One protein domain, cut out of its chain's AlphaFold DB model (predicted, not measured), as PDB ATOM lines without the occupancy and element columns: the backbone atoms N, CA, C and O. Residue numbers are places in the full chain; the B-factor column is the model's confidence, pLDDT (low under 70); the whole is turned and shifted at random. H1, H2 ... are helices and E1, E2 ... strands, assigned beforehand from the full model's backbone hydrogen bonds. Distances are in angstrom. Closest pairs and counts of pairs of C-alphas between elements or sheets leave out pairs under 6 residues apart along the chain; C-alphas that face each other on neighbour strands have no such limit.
ATOM      1  N   ILE A  37     137.910 111.515 150.214       47.88
ATOM      2  CA  ILE A  37     136.759 112.147 150.865       47.88
ATOM      3  C   ILE A  37     136.089 113.197 149.951       47.88
ATOM      4  O   ILE A  37     134.873 113.345 149.972       47.88
ATOM      5  N   ASN A  38     136.853 113.892 149.104       53.50
ATOM      6  CA  ASN A  38     136.355 114.961 148.228       53.50
ATOM      7  C   ASN A  38     135.912 114.423 146.853       53.50
ATOM      8  O   ASN A  38     134.974 114.941 146.258       53.50
ATOM      9  N   SER A  39     136.510 113.323 146.379       62.34
ATOM     10  CA  SER A  39     136.096 112.667 145.132       62.34
ATOM     11  C   SER A  39     134.693 112.068 145.213       62.34
ATOM     12  O   SER A  39     133.983 112.084 144.217       62.34
ATOM     13  N   ALA A  40     134.270 111.560 146.378       72.81
ATOM     14  CA  ALA A  40     132.926 111.005 146.548       72.81
ATOM     15  C   ALA A  40     131.842 112.097 146.492       72.81
ATOM     16  O   ALA A  40     130.857 111.941 145.776       72.81
ATOM     17  N   GLN A  41     132.052 113.225 147.179       74.25
ATOM     18  CA  GLN A  41     131.140 114.373 147.117       74.25
ATOM     19  C   GLN A  41     131.141 115.036 145.737       74.25
ATOM     20  O   GLN A  41     130.076 115.385 145.239       74.25
ATOM     21  N   GLN A  42     132.302 115.162 145.082       78.19
ATOM     22  CA  GLN A  42     132.370 115.655 143.703       78.19
ATOM     23  C   GLN A  42     131.680 114.716 142.713       78.19
ATOM     24  O   GLN A  42     130.963 115.190 141.840       78.19
ATOM     25  N   ALA A  43     131.856 113.400 142.851       85.06
ATOM     26  CA  ALA A  43     131.162 112.429 142.010       85.06
ATOM     27  C   ALA A  43     129.645 112.497 142.218       85.06
ATOM     28  O   ALA A  43     128.895 112.464 141.248       85.06
ATOM     29  N   GLN A  44     129.196 112.644 143.468       87.69
ATOM     30  CA  GLN A  44     127.783 112.819 143.783       87.69
ATOM     31  C   GLN A  44     127.231 114.115 143.178       87.69
ATOM     32  O   GLN A  44     126.197 114.079 142.519       87.69
ATOM     33  N   LEU A  45     127.923 115.244 143.351       90.88
ATOM     34  CA  LEU A  45     127.531 116.516 142.742       90.88
ATOM     35  C   LEU A  45     127.399 116.389 141.223       90.88
ATOM     36  O   LEU A  45     126.382 116.805 140.681       90.88
ATOM     37  N   LEU A  46     128.383 115.778 140.561       92.31
ATOM     38  CA  LEU A  46     128.373 115.614 139.109       92.31
ATOM     39  C   LEU A  46     127.174 114.772 138.643       92.31
ATOM     40  O   LEU A  46     126.485 115.157 137.708       92.31
ATOM     41  N   GLN A  47     126.855 113.679 139.348       92.81
ATOM     42  CA  GLN A  47     125.670 112.860 139.053       92.81
ATOM     43  C   GLN A  47     124.360 113.648 139.180       92.81
ATOM     44  O   GLN A  47     123.449 113.491 138.362       92.81
ATOM     45  N   TYR A  48     124.251 114.500 140.202       95.25
ATOM     46  CA  TYR A  48     123.084 115.361 140.369       95.25
ATOM     47  C   TYR A  48     123.026 116.461 139.302       95.25
ATOM     48  O   TYR A  48     121.948 116.719 138.780       95.25
ATOM     49  N   GLN A  49     124.155 117.078 138.942       94.75
ATOM     50  CA  GLN A  49     124.224 118.074 137.866       94.75
ATOM     51  C   GLN A  49     123.802 117.476 136.519       94.75
ATOM     52  O   GLN A  49     122.954 118.058 135.842       94.75
ATOM     53  N   ASP A  50     124.301 116.287 136.174       95.44
ATOM     54  CA  ASP A  50     123.900 115.568 134.958       95.44
ATOM     55  C   ASP A  50     122.389 115.287 134.952       95.44
ATOM     56  O   ASP A  50     121.706 115.499 133.948       95.44
ATOM     57  N   SER A  51     121.839 114.867 136.096       95.69
ATOM     58  CA  SER A  51     120.400 114.618 136.243       95.69
ATOM     59  C   SER A  51     119.580 115.901 136.067       95.69
ATOM     60  O   SER A  51     118.559 115.894 135.380       95.69
ATOM     61  N   VAL A  52     120.036 117.021 136.637       96.69
ATOM     62  CA  VAL A  52     119.396 118.339 136.498       96.69
ATOM     63  C   VAL A  52     119.421 118.832 135.051       96.69
ATOM     64  O   VAL A  52     118.406 119.339 134.575       96.69
ATOM     65  N   GLU A  53     120.528 118.654 134.329       96.00
ATOM     66  CA  GLU A  53     120.627 119.014 132.907       96.00
ATOM     67  C   GLU A  53     119.659 118.190 132.042       96.00
ATOM     68  O   GLU A  53     118.981 118.742 131.171       96.00
ATOM     69  N   ILE A  54     119.524 116.886 132.316       95.25
ATOM     70  CA  ILE A  54     118.549 116.019 131.633       95.25
ATOM     71  C   ILE A  54     117.116 116.478 131.925       95.25
ATOM     72  O   ILE A  54     116.323 116.638 130.995       95.25
ATOM     73  N   ILE A  55     116.787 116.731 133.198       95.25
ATOM     74  CA  ILE A  55     115.476 117.253 133.607       95.25
ATOM     75  C   ILE A  55     115.191 118.559 132.865       95.25
ATOM     76  O   ILE A  55     114.167 118.673 132.190       95.25
ATOM     77  N   LYS A  56     116.103 119.535 132.919       94.62
ATOM     78  CA  LYS A  56     115.932 120.817 132.233       94.62
ATOM     79  C   LYS A  56     115.687 120.619 130.742       94.62
ATOM     80  O   LYS A  56     114.716 121.164 130.230       94.62
ATOM     81  N   SER A  57     116.496 119.803 130.070       94.88
ATOM     82  CA  SER A  57     116.341 119.501 128.643       94.88
ATOM     83  C   SER A  57     114.953 118.929 128.316       94.88
ATOM     84  O   SER A  57     114.283 119.407 127.399       94.88
ATOM     85  N   ASN A  58     114.455 117.982 129.118       93.94
ATOM     86  CA  ASN A  58     113.119 117.401 128.946       93.94
ATOM     87  C   ASN A  58     112.000 118.444 129.135       93.94
ATOM     88  O   ASN A  58     111.048 118.515 128.351       93.94
ATOM     89  N   TYR A  59     112.115 119.298 130.152       93.69
ATOM     90  CA  TYR A  59     111.136 120.355 130.416       93.69
ATOM     91  C   TYR A  59     111.231 121.521 129.416       93.69
ATOM     92  O   TYR A  59     110.220 122.171 129.136       93.69
ATOM     93  N   GLU A  60     112.407 121.794 128.850       93.81
ATOM     94  CA  GLU A  60     112.597 122.746 127.753       93.81
ATOM     95  C   GLU A  60     111.986 122.211 126.455       93.81
ATOM     96  O   GLU A  60     111.263 122.946 125.782       93.81
ATOM     97  N   ALA A  61     112.167 120.920 126.151       93.38
ATOM     98  CA  ALA A  61     111.570 120.268 124.985       93.38
ATOM     99  C   ALA A  61     110.030 120.298 125.002       93.38
ATOM    100  O   ALA A  61     109.397 120.405 123.953       93.38
ATOM    101  N   THR A  62     109.417 120.261 126.189       92.44
ATOM    102  CA  THR A  62     107.958 120.405 126.356       92.44
ATOM    103  C   THR A  62     107.490 121.864 126.466       92.44
ATOM    104  O   THR A  62     106.290 122.124 126.545       92.44
ATOM    105  N   GLY A  63     108.410 122.837 126.488       91.25
ATOM    106  CA  GLY A  63     108.103 124.258 126.689       91.25
ATOM    107  C   GLY A  63     107.599 124.598 128.099       91.25
ATOM    108  O   GLY A  63     107.070 125.688 128.332       91.25
ATOM    109  N   THR A  64     107.744 123.674 129.048       93.00
ATOM    110  CA  THR A  64     107.234 123.802 130.417       93.00
ATOM    111  C   THR A  64     108.244 124.508 131.323       93.00
ATOM    112  O   THR A  64     107.841 125.259 132.212       93.00
ATOM    113  N   TRP A  65     109.548 124.379 131.043       92.94
ATOM    114  CA  TRP A  65     110.623 125.014 131.820       92.94
ATOM    115  C   TRP A  65     110.406 126.520 132.009       92.94
ATOM    116  O   TRP A  65     110.442 127.027 133.126       92.94
ATOM    117  N   GLY A  66     110.074 127.240 130.932       92.50
ATOM    118  CA  GLY A  66     109.843 128.687 130.978       92.50
ATOM    119  C   GLY A  66     108.689 129.121 131.889       92.50
ATOM    120  O   GLY A  66     108.716 130.235 132.405       92.50
ATOM    121  N   LYS A  67     107.697 128.250 132.114       93.44
ATOM    122  CA  LYS A  67     106.555 128.506 133.011       93.44
ATOM    123  C   LYS A  67     106.897 128.195 134.467       93.44
ATOM    124  O   LYS A  67     106.396 128.853 135.373       93.44
ATOM    125  N   LEU A  68     107.742 127.190 134.670       94.62
ATOM    126  CA  LEU A  68     108.095 126.650 135.978       94.62
ATOM    127  C   LEU A  68     109.297 127.344 136.615       94.62
ATOM    128  O   LEU A  68     109.406 127.360 137.832       94.62
ATOM    129  N   LYS A  69     110.183 127.957 135.825       93.94
ATOM    130  CA  LYS A  69     111.445 128.530 136.320       93.94
ATOM    131  C   LYS A  69     111.278 129.589 137.420       93.94
ATOM    132  O   LYS A  69     112.157 129.741 138.261       93.94
ATOM    133  N   ALA A  70     110.149 130.302 137.432       95.94
ATOM    134  CA  ALA A  70     109.826 131.305 138.448       95.94
ATOM    135  C   ALA A  70     109.101 130.730 139.680       95.94
ATOM    136  O   ALA A  70     108.908 131.450 140.654       95.94
ATOM    137  N   GLN A  71     108.675 129.463 139.635       96.81
ATOM    138  CA  GLN A  71     108.033 128.793 140.763       96.81
ATOM    139  C   GLN A  71     109.066 128.458 141.836       96.81
ATOM    140  O   GLN A  71     110.227 128.166 141.533       96.81
ATOM    141  N   THR A  72     108.621 128.485 143.086       97.69
ATOM    142  CA  THR A  72     109.458 128.200 144.250       97.69
ATOM    143  C   THR A  72     109.430 126.714 144.571       97.69
ATOM    144  O   THR A  72     108.364 126.113 144.673       97.69
ATOM    145  N   ILE A  73     110.614 126.139 144.750       97.69
ATOM    146  CA  ILE A  73     110.823 124.853 145.408       97.69
ATOM    147  C   ILE A  73     110.852 125.123 146.910       97.69
ATOM    148  O   ILE A  73     111.581 126.010 147.356       97.69
ATOM    149  N   SER A  74     110.085 124.370 147.693       97.44
ATOM    150  CA  SER A  74     110.070 124.481 149.152       97.44
ATOM    151  C   SER A  74     110.156 123.103 149.789       97.44
ATOM    152  O   SER A  74     109.193 122.348 149.752       97.44
ATOM    153  N   CYS A  75     111.292 122.784 150.398       97.00
ATOM    154  CA  CYS A  75     111.522 121.530 151.099       97.00
ATOM    155  C   CYS A  75     111.658 121.756 152.602       97.00
ATOM    156  O   CYS A  75     112.419 122.624 153.032       97.00
ATOM    157  N   SER A  76     110.936 120.967 153.393       95.56
ATOM    158  CA  SER A  76     111.024 120.937 154.852       95.56
ATOM    159  C   SER A  76     110.419 119.639 155.380       95.56
ATOM    160  O   SER A  76     109.450 119.131 154.823       95.56
ATOM    161  N   ASN A  77     110.930 119.137 156.507       92.75
ATOM    162  CA  ASN A  77     110.369 117.988 157.233       92.75
ATOM    163  C   ASN A  77     110.156 116.731 156.365       92.75
ATOM    164  O   ASN A  77     109.162 116.030 156.536       92.75
ATOM    165  N   GLY A  78     111.068 116.443 155.432       93.25
ATOM    166  CA  GLY A  78     110.964 115.255 154.576       93.25
ATOM    167  C   GLY A  78     109.956 115.383 153.438       93.25
ATOM    168  O   GLY A  78     109.565 114.383 152.847       93.25
ATOM    169  N   GLN A  79     109.522 116.599 153.113       95.81
ATOM    170  CA  GLN A  79     108.625 116.862 151.995       95.81
ATOM    171  C   GLN A  79     109.148 118.038 151.177       95.81
ATOM    172  O   GLN A  79     109.688 118.991 151.734       95.81
ATOM    173  N   CYS A  80     108.971 117.976 149.861       96.44
ATOM    174  CA  CYS A  80     109.245 119.065 148.935       96.44
ATOM    175  C   CYS A  80     107.975 119.428 148.170       96.44
ATOM    176  O   CYS A  80     107.348 118.573 147.549       96.44
ATOM    177  N   GLU A  81     107.615 120.703 148.189       96.50
ATOM    178  CA  GLU A  81     106.532 121.272 147.403       96.50
ATOM    179  C   GLU A  81     107.091 122.023 146.196       96.50
ATOM    180  O   GLU A  81     108.046 122.802 146.310       96.50
ATOM    181  N   PHE A  82     106.483 121.797 145.037       96.75
ATOM    182  CA  PHE A  82     106.772 122.530 143.817       96.75
ATOM    183  C   PHE A  82     105.553 122.547 142.900       96.75
ATOM    184  O   PHE A  82     104.928 121.517 142.670       96.75
ATOM    185  N   ASN A  83     105.220 123.717 142.347       94.19
ATOM    186  CA  ASN A  83     104.095 123.877 141.416       94.19
ATOM    187  C   ASN A  83     102.751 123.323 141.959       94.19
ATOM    188  O   ASN A  83     101.929 122.809 141.203       94.19
ATOM    189  N   GLY A  84     102.528 123.428 143.274       90.62
ATOM    190  CA  GLY A  84     101.322 122.926 143.943       90.62
ATOM    191  C   GLY A  84     101.284 121.410 144.160       90.62
ATOM    192  O   GLY A  84     100.276 120.898 144.641       90.62
ATOM    193  N   GLU A  85     102.358 120.695 143.824       93.31
ATOM    194  CA  GLU A  85     102.520 119.269 144.095       93.31
ATOM    195  C   GLU A  85     103.490 119.064 145.259       93.31
ATOM    196  O   GLU A  85     104.531 119.715 145.334       93.31
ATOM    197  N   THR A  86     103.160 118.137 146.157       94.81
ATOM    198  CA  THR A  86     104.017 117.745 147.281       94.81
ATOM    199  C   THR A  86     104.574 116.349 147.029       94.81
ATOM    200  O   THR A  86     103.817 115.414 146.767       94.81
ATOM    201  N   LYS A  87     105.893 116.200 147.148       94.06
ATOM    202  CA  LYS A  87     106.610 114.924 147.090       94.06
ATOM    203  C   LYS A  87     107.262 114.637 148.434       94.06
ATOM    204  O   LYS A  87     107.894 115.518 149.017       94.06
ATOM    205  N   GLU A  88     107.119 113.412 148.923       93.94
ATOM    206  CA  GLU A  88     107.864 112.958 150.099       93.94
ATOM    207  C   GLU A  88     109.291 112.582 149.697       93.94
ATOM    208  O   GLU A  88     109.517 112.004 148.633       93.94
ATOM    209  N   ILE A  89     110.252 112.918 150.550       93.56
ATOM    210  CA  ILE A  89     111.668 112.610 150.372       93.56
ATOM    211  C   ILE A  89     112.182 111.851 151.592       93.56
ATOM    212  O   ILE A  89     111.803 112.129 152.730       93.56
ATOM    213  N   ASP A  90     113.102 110.920 151.359       90.19
ATOM    214  CA  ASP A  90     113.765 110.148 152.418       90.19
ATOM    215  C   ASP A  90     114.913 110.949 153.070       90.19
ATOM    216  O   ASP A  90     116.052 110.499 153.170       90.19
ATOM    217  N   ASP A  91     114.628 112.199 153.442       90.25
ATOM    218  CA  ASP A  91     115.519 113.067 154.215       90.25
ATOM    219  C   ASP A  91     114.696 114.095 155.003       90.25
ATOM    220  O   ASP A  91     114.341 115.170 154.516       90.25
ATOM    221  N   SER A  92     114.395 113.764 156.260       90.38
ATOM    222  CA  SER A  92     113.594 114.614 157.149       90.38
ATOM    223  C   SER A  92     114.305 115.894 157.594       90.38
ATOM    224  O   SER A  92     113.653 116.811 158.095       90.38
ATOM    225  N   THR A  93     115.625 115.970 157.409       93.12
ATOM    226  CA  THR A  93     116.449 117.117 157.812       93.12
ATOM    227  C   THR A  93     116.701 118.096 156.673       93.12
ATOM    228  O   THR A  93     117.079 119.244 156.920       93.12
ATOM    229  N   PHE A  94     116.459 117.673 155.431       94.25
ATOM    230  CA  PHE A  94     116.644 118.507 154.259       94.25
ATOM    231  C   PHE A  94     115.683 119.698 154.270       94.25
ATOM    232  O   PHE A  94     114.461 119.552 154.329       94.25
ATOM    233  N   THR A  95     116.260 120.897 154.203       95.94
ATOM    234  CA  THR A  95     115.520 122.155 154.114       95.94
ATOM    235  C   THR A  95     116.064 122.965 152.953       95.94
ATOM    236  O   THR A  95     117.271 123.182 152.854       95.94
ATOM    237  N   TYR A  96     115.176 123.427 152.079       97.00
ATOM    238  CA  TYR A  96     115.555 124.205 150.905       97.00
ATOM    239  C   TYR A  96     114.420 125.138 150.499       97.00
ATOM    240  O   TYR A  96     113.261 124.737 150.521       97.00
ATOM    241  N   SER A  97     114.728 126.372 150.105       97.44
ATOM    242  CA  SER A  97     113.725 127.261 149.523       97.44
ATOM    243  C   SER A  97     114.359 128.212 148.525       97.44
ATOM    244  O   SER A  97     115.190 129.041 148.898       97.44
ATOM    245  N   ASP A  98     113.987 128.068 147.255       97.62
ATOM    246  CA  ASP A  98     114.424 128.966 146.190       97.62
ATOM    247  C   ASP A  98     113.563 128.808 144.934       97.62
ATOM    248  O   ASP A  98     112.821 127.835 144.799       97.62
ATOM    249  N   THR A  99     113.669 129.736 143.984       97.81
ATOM    250  CA  THR A  99     113.044 129.548 142.666       97.81
ATOM    251  C   THR A  99     113.760 128.455 141.876       97.81
ATOM    252  O   THR A  99     114.966 128.262 142.034       97.81
ATOM    253  N   LEU A 100     113.050 127.756 140.984       97.25
ATOM    254  CA  LEU A 100     113.652 126.725 140.129       97.25
ATOM    255  C   LEU A 100     114.829 127.277 139.301       97.25
ATOM    256  O   LEU A 100     115.847 126.604 139.160       97.25
ATOM    257  N   GLU A 101     114.726 128.508 138.791       97.00
ATOM    258  CA  GLU A 101     115.813 129.169 138.055       97.00
ATOM    259  C   GLU A 101     117.049 129.392 138.931       97.00
ATOM    260  O   GLU A 101     118.170 129.107 138.509       97.00
ATOM    261  N   ASN A 102     116.862 129.875 140.160       97.88
ATOM    262  CA  ASN A 102     117.984 130.138 141.051       97.88
ATOM    263  C   ASN A 102     118.595 128.839 141.586       97.88
ATOM    264  O   ASN A 102     119.816 128.716 141.648       97.88
ATOM    265  N   ALA A 103     117.763 127.837 141.882       97.56
ATOM    266  CA  ALA A 103     118.220 126.498 142.224       97.56
ATOM    267  C   ALA A 103     119.067 125.898 141.098       97.56
ATOM    268  O   ALA A 103     120.143 125.355 141.352       97.56
ATOM    269  N   TYR A 104     118.626 126.041 139.845       97.00
ATOM    270  CA  TYR A 104     119.378 125.576 138.684       97.00
ATOM    271  C   TYR A 104     120.728 126.288 138.576       97.00
ATOM    272  O   TYR A 104     121.766 125.634 138.480       97.00
ATOM    273  N   ASN A 105     120.738 127.620 138.669       97.38
ATOM    274  CA  ASN A 105     121.970 128.402 138.580       97.38
ATOM    275  C   ASN A 105     122.964 128.033 139.689       97.38
ATOM    276  O   ASN A 105     124.144 127.814 139.414       97.38
ATOM    277  N   LYS A 106     122.482 127.888 140.927       96.56
ATOM    278  CA  LYS A 106     123.299 127.456 142.064       96.56
ATOM    279  C   LYS A 106     123.827 126.037 141.885       96.56
ATOM    280  O   LYS A 106     124.978 125.761 142.216       96.56
ATOM    281  N   CYS A 107     123.012 125.136 141.348       95.31
ATOM    282  CA  CYS A 107     123.425 123.771 141.058       95.31
ATOM    283  C   CYS A 107     124.548 123.728 140.008       95.31
ATOM    284  O   CYS A 107     125.608 123.156 140.264       95.31
ATOM    285  N   ILE A 108     124.337 124.353 138.846       94.94
ATOM    286  CA  ILE A 108     125.217 124.222 137.676       94.94
ATOM    287  C   ILE A 108     126.446 125.131 137.759       94.94
ATOM    288  O   ILE A 108     127.554 124.695 137.457       94.94
ATOM    289  N   TYR A 109     126.281 126.388 138.173       93.06
ATOM    290  CA  TYR A 109     127.362 127.379 138.137       93.06
ATOM    291  C   TYR A 109     128.064 127.557 139.484       93.06
ATOM    292  O   TYR A 109     129.254 127.866 139.515       93.06
ATOM    293  N   GLU A 110     127.356 127.340 140.595       92.25
ATOM    294  CA  GLU A 110     127.914 127.492 141.948       92.25
ATOM    295  C   GLU A 110     128.247 126.154 142.619       92.25
ATOM    296  O   GLU A 110     128.761 126.145 143.737       92.25
ATOM    297  N   ASN A 111     128.009 125.022 141.943       91.00
ATOM    298  CA  ASN A 111     128.296 123.677 142.457       91.00
ATOM    299  C   ASN A 111     127.581 123.367 143.788       91.00
ATOM    300  O   ASN A 111     128.087 122.624 144.632       91.00
ATOM    301  N   ASN A 112     126.399 123.953 144.001       93.62
ATOM    302  CA  ASN A 112     125.623 123.773 145.220       93.62
ATOM    303  C   ASN A 112     124.823 122.459 145.171       93.62
ATOM    304  O   ASN A 112     123.787 122.368 144.509       93.62
ATOM    305  N   LEU A 113     125.295 121.453 145.912       93.94
ATOM    306  CA  LEU A 113     124.694 120.117 145.945       93.94
ATOM    307  C   LEU A 113     123.230 120.126 146.410       93.94
ATOM    308  O   LEU A 113     122.412 119.417 145.830       93.94
ATOM    309  N   ASP A 114     122.891 120.922 147.424       95.50
ATOM    310  CA  ASP A 114     121.526 120.978 147.962       95.50
ATOM    311  C   ASP A 114     120.540 121.534 146.932       95.50
ATOM    312  O   ASP A 114     119.434 121.021 146.791       95.50
ATOM    313  N   SER A 115     120.969 122.512 146.134       96.81
ATOM    314  CA  SER A 115     120.173 123.039 145.024       96.81
ATOM    315  C   SER A 115     119.949 121.984 143.944       96.81
ATOM    316  O   SER A 115     118.830 121.843 143.455       96.81
ATOM    317  N   CYS A 116     120.969 121.185 143.611       96.69
ATOM    318  CA  CYS A 116     120.793 120.087 142.659       96.69
ATOM    319  C   CYS A 116     119.836 119.009 143.191       96.69
ATOM    320  O   CYS A 116     118.958 118.545 142.464       96.69
ATOM    321  N   LYS A 117     119.978 118.634 144.469       95.62
ATOM    322  CA  LYS A 117     119.084 117.681 145.138       95.62
ATOM    323  C   LYS A 117     117.642 118.167 145.139       95.62
ATOM    324  O   LYS A 117     116.764 117.400 144.773       95.62
ATOM    325  N   ALA A 118     117.408 119.433 145.489       96.62
ATOM    326  CA  ALA A 118     116.073 120.017 145.524       96.62
ATOM    327  C   ALA A 118     115.359 119.895 144.169       96.62
ATOM    328  O   ALA A 118     114.206 119.473 144.122       96.62
ATOM    329  N   ILE A 119     116.058 120.186 143.065       96.81
ATOM    330  CA  ILE A 119     115.513 120.037 141.706       96.81
ATOM    331  C   ILE A 119     115.188 118.573 141.405       96.81
ATOM    332  O   ILE A 119     114.107 118.284 140.898       96.81
ATOM    333  N   VAL A 120     116.094 117.644 141.720       96.12
ATOM    334  CA  VAL A 120     115.854 116.212 141.484       96.12
ATOM    335  C   VAL A 120     114.705 115.687 142.347       96.12
ATOM    336  O   VAL A 120     113.899 114.912 141.856       96.12
ATOM    337  N   TYR A 121     114.551 116.140 143.588       94.88
ATOM    338  CA  TYR A 121     113.431 115.726 144.432       94.88
ATOM    339  C   TYR A 121     112.077 116.173 143.890       94.88
ATOM    340  O   TYR A 121     111.113 115.416 143.961       94.88
ATOM    341  N   VAL A 122     111.987 117.383 143.332       95.19
ATOM    342  CA  VAL A 122     110.704 117.895 142.836       95.19
ATOM    343  C   VAL A 122     110.404 117.504 141.392       95.19
ATOM    344  O   VAL A 122     109.249 117.245 141.061       95.19
ATOM    345  N   LEU A 123     111.421 117.390 140.536       94.25
ATOM    346  CA  LEU A 123     111.260 117.177 139.091       94.25
ATOM    347  C   LEU A 123     111.849 115.865 138.570       94.25
ATOM    348  O   LEU A 123     111.606 115.531 137.412       94.25
ATOM    349  N   GLY A 124     112.618 115.147 139.386       86.56
ATOM    350  CA  GLY A 124     113.019 113.776 139.096       86.56
ATOM    351  C   GLY A 124     111.828 112.821 139.183       86.56
ATOM    352  O   GLY A 124     110.837 113.109 139.871       86.56
TER     353      GLY A 124
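What this domain is: This is residues 37 to 124 of the 125 residues of an uncharacterized protein of Thermococcus sp. 2319x1 (UniProt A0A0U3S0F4). A small sheet of four strands has one face covered by two helices, H4 lying across the strands and H3 standing up from the sheet over E4, while its other face is bare. The long helix H1 packs on the side of H4 away from the sheet and makes the longest axis, and the short H2 makes a turn at its end. The printed part has 88 residues with four named helices and four named strands, in the order H1 H2 E1 E2 E3 E4 H3 H4, of mixed class. The sheet's order is E3 E2 E1 E4, all antiparallel. The whole is compact, with a radius of gyration of the C-alphas of 12.4 A and spans of 39 by 29 by 17 A.

How they stand to each other: In the sheet, E1, residues 72 to 76, and E2, residues 79 to 82, form a hairpin, with N 81 and O 74 within hydrogen-bond range at 2.8 A. E2 and E3, residues 85 to 88, form another hairpin, with N 80 and O 87 at 2.8 A. E1, E2 and E3 are a meander, each strand the antiparallel neighbour of the one before. E4, residues 96 to 99, is the antiparallel neighbour of E1, with N 73 and O 98 at 2.8 A; the four strands are a Greek key, a meander whose first strand neighbours the fourth. H3, residues 100 to 108, and H4, residues 113 to 123, are on the same face, giving two layers, a sheet with helices on one face. H4 has a height over the sheet of 8.5 A and runs across the strands, at 70 degrees to E2 on the local plane. H3 has a height of 7.9 A, lies over E4 and stands up from the sheet by 51 degrees. H3 and H4 touch, closest at the C-alphas of Cys 107 and Cys 116, 4.8 A, at a steep tilt of 45 degrees, opposite ways. H1, residues 37 to 61, is not on the sheet; with its residues 45 to 55 alone it touches H4, closest at the C-alphas of Leu 45 and Leu 113, 5.6 A. Every O i to N i+4 pair is within hydrogen-bond range in H3 and H4, and 20 of 21 in H1.

Where its parts are: E1 is 12.9 A long from first to last C-alpha. H1 is 37.0 A long and begins at C-alpha 37, (136.759, 112.147, 150.865). H2 is residues 65 to 68; it and H1 only just touch, only at the corner, with 3 pairs of C-alphas within 8 A, the closest those of Tyr 59 and Trp 65, 4.9 A. H3 is 12.1 A long; H4 is 15.4 A long and ends at C-alpha 123, (111.260, 117.177, 139.091).

The domain as a whole: The two C-alphas farthest apart are those of Ile 37 and Gly 63, 39.4 A. The printed part has no cut and no long link. The mean pLDDT of the printed part is 92.5, and residues 37 to 39 are under 70.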